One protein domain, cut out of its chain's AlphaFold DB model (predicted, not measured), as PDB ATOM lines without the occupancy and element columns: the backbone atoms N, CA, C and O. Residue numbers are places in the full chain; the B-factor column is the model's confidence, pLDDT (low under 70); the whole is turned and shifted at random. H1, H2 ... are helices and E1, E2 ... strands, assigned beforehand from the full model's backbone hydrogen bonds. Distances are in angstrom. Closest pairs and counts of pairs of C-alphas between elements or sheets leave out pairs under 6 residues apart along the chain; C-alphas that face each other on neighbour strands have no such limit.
ATOM      1  N   ARG A  33     -54.676  62.679 -64.256       91.25
ATOM      2  CA  ARG A  33     -55.214  62.577 -65.622       91.25
ATOM      3  C   ARG A  33     -54.427  61.584 -66.469       91.25
ATOM      4  O   ARG A  33     -55.027  60.700 -67.076       91.25
ATOM      5  N   GLY A  34     -53.101  61.713 -66.511       90.56
ATOM      6  CA  GLY A  34     -52.241  60.846 -67.318       90.56
ATOM      7  C   GLY A  34     -52.417  59.371 -66.960       90.56
ATOM      8  O   GLY A  34     -52.607  58.535 -67.839       90.56
ATOM      9  N   MET A  35     -52.463  59.056 -65.664       91.25
ATOM     10  CA  MET A  35     -52.692  57.688 -65.202       91.25
ATOM     11  C   MET A  35     -54.094  57.175 -65.567       91.25
ATOM     12  O   MET A  35     -54.244  56.013 -65.938       91.25
ATOM     13  N   CYS A  36     -55.118  58.031 -65.510       91.38
ATOM     14  CA  CYS A  36     -56.472  57.671 -65.931       91.38
ATOM     15  C   CYS A  36     -56.538  57.325 -67.427       91.38
ATOM     16  O   CYS A  36     -57.077  56.282 -67.794       91.38
ATOM     17  N   VAL A  37     -55.944  58.160 -68.282       90.25
ATOM     18  CA  VAL A  37     -55.898  57.928 -69.735       90.25
ATOM     19  C   VAL A  37     -55.142  56.639 -70.061       90.25
ATOM     20  O   VAL A  37     -55.606  55.847 -70.880       90.25
ATOM     21  N   MET A  38     -54.026  56.380 -69.376       90.69
ATOM     22  CA  MET A  38     -53.269  55.135 -69.535       90.69
ATOM     23  C   MET A  38     -54.097  53.899 -69.178       90.69
ATOM     24  O   MET A  38     -54.077  52.926 -69.927       90.69
ATOM     25  N   ASN A  39     -54.864  53.936 -68.083       91.88
ATOM     26  CA  ASN A  39     -55.744  52.823 -67.715       91.88
ATOM     27  C   ASN A  39     -56.777  52.530 -68.808       91.88
ATOM     28  O   ASN A  39     -56.989  51.368 -69.152       91.88
ATOM     29  N   ILE A  40     -57.381  53.570 -69.390       90.06
ATOM     30  CA  ILE A  40     -58.353  53.403 -70.476       90.06
ATOM     31  C   ILE A  40     -57.679  52.822 -71.725       90.06
ATOM     32  O   ILE A  40     -58.209  51.888 -72.321       90.06
ATOM     33  N   GLN A  41     -56.488  53.300 -72.096       90.19
ATOM     34  CA  GLN A  41     -55.733  52.755 -73.230       90.19
ATOM     35  C   GLN A  41     -55.360  51.282 -73.039       90.19
ATOM     36  O   GLN A  41     -55.472  50.490 -73.973       90.19
ATOM     37  N   VAL A  42     -54.903  50.908 -71.842       91.38
ATOM     38  CA  VAL A  42     -54.566  49.517 -71.519       91.38
ATOM     39  C   VAL A  42     -55.818  48.642 -71.564       91.38
ATOM     40  O   VAL A  42     -55.765  47.565 -72.147       91.38
ATOM     41  N   ALA A  43     -56.953  49.127 -71.051       91.00
ATOM     42  CA  ALA A  43     -58.237  48.438 -71.161       91.00
ATOM     43  C   ALA A  43     -58.666  48.210 -72.618       91.00
ATOM     44  O   ALA A  43     -59.012  47.085 -72.972       91.00
ATOM     45  N   GLN A  44     -58.579  49.228 -73.484       89.62
ATOM     46  CA  GLN A  44     -58.899  49.057 -74.909       89.62
ATOM     47  C   GLN A  44     -57.993  48.010 -75.565       89.62
ATOM     48  O   GLN A  44     -58.475  47.092 -76.227       89.62
ATOM     49  N   LYS A  45     -56.677  48.093 -75.332       90.25
ATOM     50  CA  LYS A  45     -55.713  47.123 -75.869       90.25
ATOM     51  C   LYS A  45     -55.996  45.705 -75.377       90.25
ATOM     52  O   LYS A  45     -55.947  44.779 -76.181       90.25
ATOM     53  N   ALA A  46     -56.329  45.539 -74.097       91.94
ATOM     54  CA  ALA A  46     -56.687  44.249 -73.517       91.94
ATOM     55  C   ALA A  46     -57.899  43.631 -74.227       91.94
ATOM     56  O   ALA A  46     -57.834  42.488 -74.674       91.94
ATOM     57  N   ILE A  47     -58.965  44.405 -74.431       91.00
ATOM     58  CA  ILE A  47     -60.193  43.926 -75.083       91.00
ATOM     59  C   ILE A  47     -59.958  43.597 -76.557       91.00
ATOM     60  O   ILE A  47     -60.415  42.563 -77.040       91.00
ATOM     61  N   ARG A  48     -59.189  44.426 -77.272       89.75
ATOM     62  CA  ARG A  48     -58.789  44.139 -78.658       89.75
ATOM     63  C   ARG A  48     -57.937  42.874 -78.739       89.75
ATOM     64  O   ARG A  48     -58.149  42.047 -79.620       89.75
ATOM     65  N   SER A  49     -57.010  42.687 -77.801       91.62
ATOM     66  CA  SER A  49     -56.186  41.477 -77.743       91.62
ATOM     67  C   SER A  49     -57.001  40.227 -77.404       91.62
ATOM     68  O   SER A  49     -56.766  39.186 -78.006       91.62
ATOM     69  N   PHE A  50     -58.005  40.341 -76.530       92.44
ATOM     70  CA  PHE A  50     -58.969  39.278 -76.252       92.44
ATOM     71  C   PHE A  50     -59.762  38.917 -77.511       92.44
ATOM     72  O   PHE A  50     -59.827  37.748 -77.879       92.44
ATOM     73  N   GLY A  51     -60.294  39.917 -78.218       91.19
ATOM     74  CA  GLY A  51     -61.015  39.687 -79.466       91.19
ATOM     75  C   GLY A  51     -60.161  38.950 -80.497       91.19
ATOM     76  O   GLY A  51     -60.582  37.929 -81.036       91.19
ATOM     77  N   ASN A  52     -58.913  39.386 -80.677       91.12
ATOM     78  CA  ASN A  52     -57.976  38.749 -81.599       91.12
ATOM     79  C   ASN A  52     -57.573  37.327 -81.173       91.12
ATOM     80  O   ASN A  52     -57.434  36.460 -82.030       91.12
ATOM     81  N   LEU A  53     -57.385  37.072 -79.874       92.50
ATOM     82  CA  LEU A  53     -56.953  35.762 -79.373       92.50
ATOM     83  C   LEU A  53     -58.052  34.700 -79.494       92.50
ATOM     84  O   LEU A  53     -57.762  33.549 -79.810       92.50
ATOM     85  N   TYR A  54     -59.305  35.087 -79.247       92.00
ATOM     86  CA  TYR A  54     -60.453  34.176 -79.254       92.00
ATOM     87  C   TYR A  54     -61.268  34.224 -80.557       92.00
ATOM     88  O   TYR A  54     -62.277  33.533 -80.674       92.00
ATOM     89  N   GLY A  55     -60.830  35.004 -81.552       91.19
ATOM     90  CA  GLY A  55     -61.479  35.092 -82.863       91.19
ATOM     91  C   GLY A  55     -62.812  35.846 -82.857       91.19
ATOM     92  O   GLY A  55     -63.665  35.599 -83.708       91.19
ATOM     93  N   HIS A  56     -63.014  36.754 -81.904       92.06
ATOM     94  CA  HIS A  56     -64.198  37.600 -81.843       92.06
ATOM     95  C   HIS A  56     -64.023  38.862 -82.694       92.06
ATOM     96  O   HIS A  56     -62.997  39.541 -82.631       92.06
ATOM     97  N   THR A  57     -65.053  39.219 -83.458       90.38
ATOM     98  CA  THR A  57     -65.076  40.465 -84.231       90.38
ATOM     99  C   THR A  57     -65.501  41.652 -83.356       90.38
ATOM    100  O   THR A  57     -66.229  41.460 -82.374       90.38
ATOM    101  N   PRO A  58     -65.108  42.893 -83.698       88.19
ATOM    102  CA  PRO A  58     -65.714  44.089 -83.109       88.19
ATOM    103  C   PRO A  58     -67.246  44.032 -83.218       88.19
ATOM    104  O   PRO A  58     -67.770  43.541 -84.219       88.19
ATOM    105  N   GLY A  59     -67.958  44.463 -82.177       87.38
ATOM    106  CA  GLY A  59     -69.423  44.402 -82.090       87.38
ATOM    107  C   GLY A  59     -69.998  43.041 -81.675       87.38
ATOM    108  O   GLY A  59     -71.201  42.929 -81.449       87.38
ATOM    109  N   SER A  60     -69.175  41.994 -81.542       89.44
ATOM    110  CA  SER A  60     -69.659  40.700 -81.049       89.44
ATOM    111  C   SER A  60     -69.952  40.740 -79.547       89.44
ATOM    112  O   SER A  60     -69.217  41.350 -78.764       89.44
ATOM    113  N   SER A  61     -71.033  40.069 -79.145       90.69
ATOM    114  CA  SER A  61     -71.392  39.923 -77.737       90.69
ATOM    115  C   SER A  61     -70.710  38.699 -77.124       90.69
ATOM    116  O   SER A  61     -70.741  37.598 -77.675       90.69
ATOM    117  N   VAL A  62     -70.086  38.906 -75.969       89.12
ATOM    118  CA  VAL A  62     -69.397  37.911 -75.160       89.12
ATOM    119  C   VAL A  62     -69.909  38.045 -73.732       89.12
ATOM    120  O   VAL A  62     -69.618  39.023 -73.054       89.12
ATOM    121  N   SER A  63     -70.628  37.033 -73.247       91.38
ATOM    122  CA  SER A  63     -71.156  37.032 -71.879       91.38
ATOM    123  C   SER A  63     -70.033  37.124 -70.841       91.38
ATOM    124  O   SER A  63     -69.071  36.335 -70.897       91.38
ATOM    125  N   GLY A  64     -70.180  38.034 -69.879       88.69
ATOM    126  CA  GLY A  64     -69.203  38.283 -68.825       88.69
ATOM    127  C   GLY A  64     -67.894  38.855 -69.365       88.69
ATOM    128  O   GLY A  64     -66.825  38.491 -68.874       88.69
ATOM    129  N   LEU A  65     -67.942  39.693 -70.410       88.44
ATOM    130  CA  LEU A  65     -66.733  40.246 -71.032       88.44
ATOM    131  C   LEU A  65     -65.887  40.995 -70.000       88.44
ATOM    132  O   LEU A  65     -64.678  40.785 -69.917       88.44
ATOM    133  N   LYS A  66     -66.530  41.815 -69.167       88.69
ATOM    134  CA  LYS A  66     -65.874  42.524 -68.067       88.69
ATOM    135  C   LYS A  66     -65.076  41.576 -67.174       88.69
ATOM    136  O   LYS A  66     -63.896  41.829 -66.957       88.69
ATOM    137  N   ASP A  67     -65.675  40.485 -66.717       89.94
ATOM    138  CA  ASP A  67     -65.006  39.553 -65.806       89.94
ATOM    139  C   ASP A  67     -63.899  38.761 -66.511       89.94
ATOM    140  O   ASP A  67     -62.891  38.449 -65.900       89.94
ATOM    141  N   LYS A  68     -64.013  38.491 -67.816       89.31
ATOM    142  CA  LYS A  68     -62.943  37.829 -68.589       89.31
ATOM    143  C   LYS A  68     -61.714  38.714 -68.802       89.31
ATOM    144  O   LYS A  68     -60.600  38.215 -68.958       89.31
ATOM    145  N   ILE A  69     -61.914  40.029 -68.858       90.94
ATOM    146  CA  ILE A  69     -60.834  41.001 -69.053       90.94
ATOM    147  C   ILE A  69     -60.240  41.429 -67.711       90.94
ATOM    148  O   ILE A  69     -59.017  41.473 -67.582       90.94
ATOM    149  N   PHE A  70     -61.096  41.739 -66.737       90.88
ATOM    150  CA  PHE A  70     -60.753  42.303 -65.434       90.88
ATOM    151  C   PHE A  70     -60.928  41.269 -64.317       90.88
ATOM    152  O   PHE A  70     -61.769  41.430 -63.433       90.88
ATOM    153  N   SER A  71     -60.117  40.217 -64.336       90.00
ATOM    154  CA  SER A  71     -60.070  39.219 -63.268       90.00
ATOM    155  C   SER A  71     -58.646  38.795 -62.961       90.00
ATOM    156  O   SER A  71     -57.726  38.961 -63.765       90.00
ATOM    157  N   GLU A  72     -58.477  38.148 -61.813       85.12
ATOM    158  CA  GLU A  72     -57.278  37.371 -61.537       85.12
ATOM    159  C   GLU A  72     -57.128  36.280 -62.617       85.12
ATOM    160  O   GLU A  72     -58.049  35.502 -62.864       85.12
ATOM    161  N   GLY A  73     -56.006  36.295 -63.344       82.62
ATOM    162  CA  GLY A  73     -55.777  35.441 -64.520       82.62
ATOM    163  C   GLY A  73     -56.323  35.974 -65.855       82.62
ATOM    164  O   GLY A  73     -56.097  35.340 -66.885       82.62
ATOM    165  N   GLY A  74     -57.000  37.127 -65.861       86.56
ATOM    166  CA  GLY A  74     -57.429  37.834 -67.068       86.56
ATOM    167  C   GLY A  74     -56.326  38.702 -67.686       86.56
ATOM    168  O   GLY A  74     -55.168  38.698 -67.259       86.56
ATOM    169  N   PHE A  75     -56.693  39.497 -68.693       89.19
ATOM    170  CA  PHE A  75     -55.769  40.422 -69.370       89.19
ATOM    171  C   PHE A  75     -55.336  41.579 -68.463       89.19
ATOM    172  O   PHE A  75     -54.242  42.125 -68.614       89.19
ATOM    173  N   ILE A  76     -56.195  41.953 -67.515       92.06
ATOM    174  CA  ILE A  76     -55.943  42.960 -66.494       92.06
ATOM    175  C   ILE A  76     -56.280  42.336 -65.140       92.06
ATOM    176  O   ILE A  76     -57.440  42.089 -64.830       92.06
ATOM    177  N   GLN A  77     -55.254  42.113 -64.317       89.62
ATOM    178  CA  GLN A  77     -55.394  41.358 -63.065       89.62
ATOM    179  C   GLN A  77     -56.218  42.069 -61.988       89.62
ATOM    180  O   GLN A  77     -56.814  41.425 -61.131       89.62
ATOM    181  N   VAL A  78     -56.215  43.402 -61.997       89.00
ATOM    182  CA  VAL A  78     -56.871  44.220 -60.975       89.00
ATOM    183  C   VAL A  78     -57.655  45.322 -61.658       89.00
ATOM    184  O   VAL A  78     -57.131  46.012 -62.534       89.00
ATOM    185  N   LEU A  79     -58.898  45.521 -61.220       87.12
ATOM    186  CA  LEU A  79     -59.734  46.605 -61.714       87.12
ATOM    187  C   LEU A  79     -59.027  47.954 -61.485       87.12
ATOM    188  O   LEU A  79     -58.706  48.289 -60.338       87.12
ATOM    189  N   PRO A  80     -58.758  48.742 -62.541       89.31
ATOM    190  CA  PRO A  80     -58.063  50.005 -62.380       89.31
ATOM    191  C   PRO A  80     -58.912  50.976 -61.559       89.31
ATOM    192  O   PRO A  80     -60.129  51.053 -61.709       89.31
ATOM    193  N   VAL A  81     -58.251  51.779 -60.723       90.38
ATOM    194  CA  VAL A  81     -58.887  52.856 -59.953       90.38
ATOM    195  C   VAL A  81     -58.358  54.193 -60.450       90.38
ATOM    196  O   VAL A  81     -57.148  54.379 -60.610       90.38
ATOM    197  N   CYS A  82     -59.250  55.148 -60.703       89.94
ATOM    198  CA  CYS A  82     -58.837  56.493 -61.079       89.94
ATOM    199  C   CYS A  82     -58.216  57.193 -59.861       89.94
ATOM    200  O   CYS A  82     -58.908  57.490 -58.889       89.94
ATOM    201  N   LYS A  83     -56.916  57.513 -59.913       88.25
ATOM    202  CA  LYS A  83     -56.221  58.227 -58.820       88.25
ATOM    203  C   LYS A  83     -56.745  59.644 -58.584       88.25
ATOM    204  O   LYS A  83     -56.615  60.162 -57.480       88.25
ATOM    205  N   GLY A  84     -57.416  60.222 -59.581       83.19
ATOM    206  CA  GLY A  84     -58.159  61.469 -59.428       83.19
ATOM    207  C   GLY A  84     -59.448  61.334 -58.607       83.19
ATOM    208  O   GLY A  84     -60.048  62.362 -58.303       83.19
ATOM    209  N   GLY A  85     -59.886  60.116 -58.262       86.75
ATOM    210  CA  GLY A  85     -61.121  59.835 -57.517       86.75
ATOM    211  C   GLY A  85     -62.347  59.557 -58.392       86.75
ATOM    212  O   GLY A  85     -63.467  59.634 -57.904       86.75
ATOM    213  N   GLY A  86     -62.159  59.316 -59.694       86.62
ATOM    214  CA  GLY A  86     -63.247  58.995 -60.626       86.62
ATOM    215  C   GLY A  86     -63.714  57.553 -60.538       86.62
ATOM    216  O   GLY A  86     -62.927  56.661 -60.224       86.62
ATOM    217  N   ALA A  87     -64.979  57.332 -60.877       89.31
ATOM    218  CA  ALA A  87     -65.494  55.995 -61.134       89.31
ATOM    219  C   ALA A  87     -65.280  55.649 -62.612       89.31
ATOM    220  O   ALA A  87     -65.372  56.535 -63.468       89.31
ATOM    221  N   TYR A  88     -64.983  54.380 -62.898       90.56
ATOM    222  CA  TYR A  88     -65.005  53.877 -64.267       90.56
ATOM    223  C   TYR A  88     -66.341  53.210 -64.571       90.56
ATOM    224  O   TYR A  88     -66.848  52.434 -63.761       90.56
ATOM    225  N   THR A  89     -66.873  53.497 -65.750       90.06
ATOM    226  CA  THR A  89     -68.029  52.834 -66.350       90.06
ATOM    227  C   THR A  89     -67.556  51.960 -67.508       90.06
ATOM    228  O   THR A  89     -66.575  52.283 -68.185       90.06
ATOM    229  N   PHE A  90     -68.225  50.825 -67.704       89.50
ATOM    230  CA  PHE A  90     -67.866  49.829 -68.712       89.50
ATOM    231  C   PHE A  90     -68.948  49.781 -69.785       89.50
ATOM    232  O   PHE A  90     -70.129  49.804 -69.457       89.50
ATOM    233  N   GLY A  91     -68.545  49.734 -71.054       83.62
ATOM    234  CA  GLY A  91     -69.444  49.535 -72.184       83.62
ATOM    235  C   GLY A  91     -70.619  50.513 -72.231       83.62
ATOM    236  O   GLY A  91     -71.718  50.103 -72.582       83.62
ATOM    237  N   ALA A  92     -70.420  51.789 -71.875       82.44
ATOM    238  CA  ALA A  92     -71.511  52.770 -71.820       82.44
ATOM    239  C   ALA A  92     -72.245  52.922 -73.167       82.44
ATOM    240  O   ALA A  92     -73.457  53.123 -73.187       82.44
ATOM    241  N   VAL A  93     -71.516  52.783 -74.282       79.19
ATOM    242  CA  VAL A  93     -72.069  52.866 -75.643       79.19
ATOM    243  C   VAL A  93     -72.308  51.484 -76.263       79.19
ATOM    244  O   VAL A  93     -73.334  51.260 -76.897       79.19
ATOM    245  N   SER A  94     -71.378  50.541 -76.080       78.06
ATOM    246  CA  SER A  94     -71.420  49.210 -76.710       78.06
ATOM    247  C   SER A  94     -72.223  48.157 -75.931       78.06
ATOM    248  O   SER A  94     -72.607  47.134 -76.494       78.06
ATOM    249  N   GLY A  95     -72.473  48.387 -74.643       84.12
ATOM    250  CA  GLY A  95     -72.916  47.385 -73.672       84.12
ATOM    251  C   GLY A  95     -71.740  46.700 -72.962       84.12
ATOM    252  O   GLY A  95     -70.653  46.560 -73.528       84.12
ATOM    253  N   GLU A  96     -71.953  46.277 -71.709       87.88
ATOM    254  CA  GLU A  96     -70.923  45.640 -70.863       87.88
ATOM    255  C   GLU A  96     -70.433  44.290 -71.411       87.88
ATOM    256  O   GLU A  96     -69.287  43.917 -71.200       87.88
ATOM    257  N   ASP A  97     -71.274  43.575 -72.153       90.50
ATOM    258  CA  ASP A  97     -70.964  42.257 -72.716       90.50
ATOM    259  C   ASP A  97     -70.680  42.315 -74.218       90.50
ATOM    260  O   ASP A  97     -70.827  41.320 -74.921       90.50
ATOM    261  N   THR A  98     -70.295  43.473 -74.748       89.62
ATOM    262  CA  THR A  98     -70.025  43.637 -76.179       89.62
ATOM    263  C   THR A  98     -68.614  44.149 -76.384       89.62
ATOM    264  O   THR A  98     -68.197  45.136 -75.775       89.62
ATOM    265  N   ILE A  99     -67.878  43.503 -77.287       89.56
ATOM    266  CA  ILE A  99     -66.595  44.031 -77.736       89.56
ATOM    267  C   ILE A  99     -66.888  45.321 -78.509       89.56
ATOM    268  O   ILE A  99     -67.627  45.265 -79.493       89.56
ATOM    269  N   PRO A 100     -66.325  46.472 -78.114       88.81
ATOM    270  CA  PRO A 100     -66.600  47.737 -78.779       88.81
ATOM    271  C   PRO A 100     -66.292  47.672 -80.278       88.81
ATOM    272  O   PRO A 100     -65.336  47.016 -80.707       88.81
ATOM    273  N   GLU A 101     -67.062  48.393 -81.086       87.50
ATOM    274  CA  GLU A 101     -66.707  48.640 -82.484       87.50
ATOM    275  C   GLU A 101     -65.437  49.494 -82.592       87.50
ATOM    276  O   GLU A 101     -64.962  50.067 -81.607       87.50
ATOM    277  N   ILE A 102     -64.837  49.542 -83.781       83.31
ATOM    278  CA  ILE A 102     -63.727  50.464 -84.051       83.31
ATOM    279  C   ILE A 102     -64.273  51.881 -83.902       83.31
ATOM    280  O   ILE A 102     -65.275  52.222 -84.528       83.31
ATOM    281  N   GLY A 103     -63.657  52.692 -83.052       80.50
ATOM    282  CA  GLY A 103     -64.212  53.998 -82.724       80.50
ATOM    283  C   GLY A 103     -65.268  53.999 -81.605       80.50
ATOM    284  O   GLY A 103     -65.940  55.021 -81.466       80.50
ATOM    285  N   GLN A 104     -65.421  52.932 -80.792       84.81
ATOM    286  CA  GLN A 104     -66.185  52.958 -79.514       84.81
ATOM    287  C   GLN A 104     -65.403  52.515 -78.260       84.81
ATOM    288  O   GLN A 104     -64.618  51.569 -78.311       84.81
ATOM    289  N   ILE A 105     -65.460  53.287 -77.154       85.75
ATOM    290  CA  ILE A 105     -64.558  53.061 -76.003       85.75
ATOM    291  C   ILE A 105     -65.284  52.209 -74.986       85.75
ATOM    292  O   ILE A 105     -66.398  52.502 -74.572       85.75
ATOM    293  N   TYR A 106     -64.625  51.148 -74.549       88.19
ATOM    294  CA  TYR A 106     -65.201  50.283 -73.531       88.19
ATOM    295  C   TYR A 106     -65.059  50.809 -72.097       88.19
ATOM    296  O   TYR A 106     -65.882  50.476 -71.258       88.19
ATOM    297  N   LEU A 107     -64.014  51.580 -71.780       89.50
ATOM    298  CA  LEU A 107     -63.780  52.077 -70.420       89.50
ATOM    299  C   LEU A 107     -63.862  53.599 -70.416       89.50
ATOM    300  O   LEU A 107     -63.057  54.261 -71.066       89.50
ATOM    301  N   GLU A 108     -64.784  54.147 -69.641       88.94
ATOM    302  CA  GLU A 108     -64.967  55.588 -69.495       88.94
ATOM    303  C   GLU A 108     -64.790  56.006 -68.043       88.94
ATOM    304  O   GLU A 108     -65.100  55.256 -67.125       88.94
ATOM    305  N   CYS A 109     -64.252  57.204 -67.818       90.56
ATOM    306  CA  CYS A 109     -64.122  57.769 -66.479       90.56
ATOM    307  C   CYS A 109     -65.176  58.856 -66.267       90.56
ATOM    308  O   CYS A 109     -65.357  59.709 -67.131       90.56
ATOM    309  N   SER A 110     -65.763  58.923 -65.071       88.75
ATOM    310  CA  SER A 110     -66.714  59.971 -64.669       88.75
ATOM    311  C   SER A 110     -66.168  61.405 -64.771       88.75
ATOM    312  O   SER A 110     -66.927  62.367 -64.714       88.75
TER     313      SER A 110
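What this domain is: This is residues 33 to 110 of the 125 residues of an uncharacterized protein of Verrucomicrobiaceae bacterium (UniProt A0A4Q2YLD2). One long helix, H1, runs the length of the domain, and a small two-stranded hairpin, E1 and E2, packs beside its first half through E2; the short helix H2 and long loops make the rest. The 78 printed residues hold H1, H2, E1, E2 in that order, mostly helix, with 33 residues in named elements. The whole is compact, radius of gyration of the C-alphas 11.8 A, spanning 35 by 26 by 18 A.

Where its parts are: Find C-alpha 33 at (-55.214, 62.577, -65.622); from there H1 runs 31.9 A to residue 54. H2 is residues 65 to 69, E1 88 to 90, and E2 107 to 109, ending at (-64.122, 57.769, -66.479).

How they stand to each other: Look at Ile 40 and Leu 107, the closest C-alphas of H1 and E2, 5.6 A apart. E1 and E2 are antiparallel at 149 degrees, with N 89 and O 108 within hydrogen-bond range at 2.9 A. H1, with residues 46 to 50 alone, only just touches H2, with 3 pairs of C-alphas within 8 A, the closest Ile 47 and Ile 69 at 6.7 A. H1 and E1 are apart. In H1 and H2 every O i to N i+4 pair is within hydrogen-bond range.

The domain as a whole: The C-alphas farthest apart, Gly 55 and Gly 84, are 35.4 A apart. The printed part has no cut; the links H2 to E1 and E1 to E2 are long. No printed residue is under 70 in pLDDT.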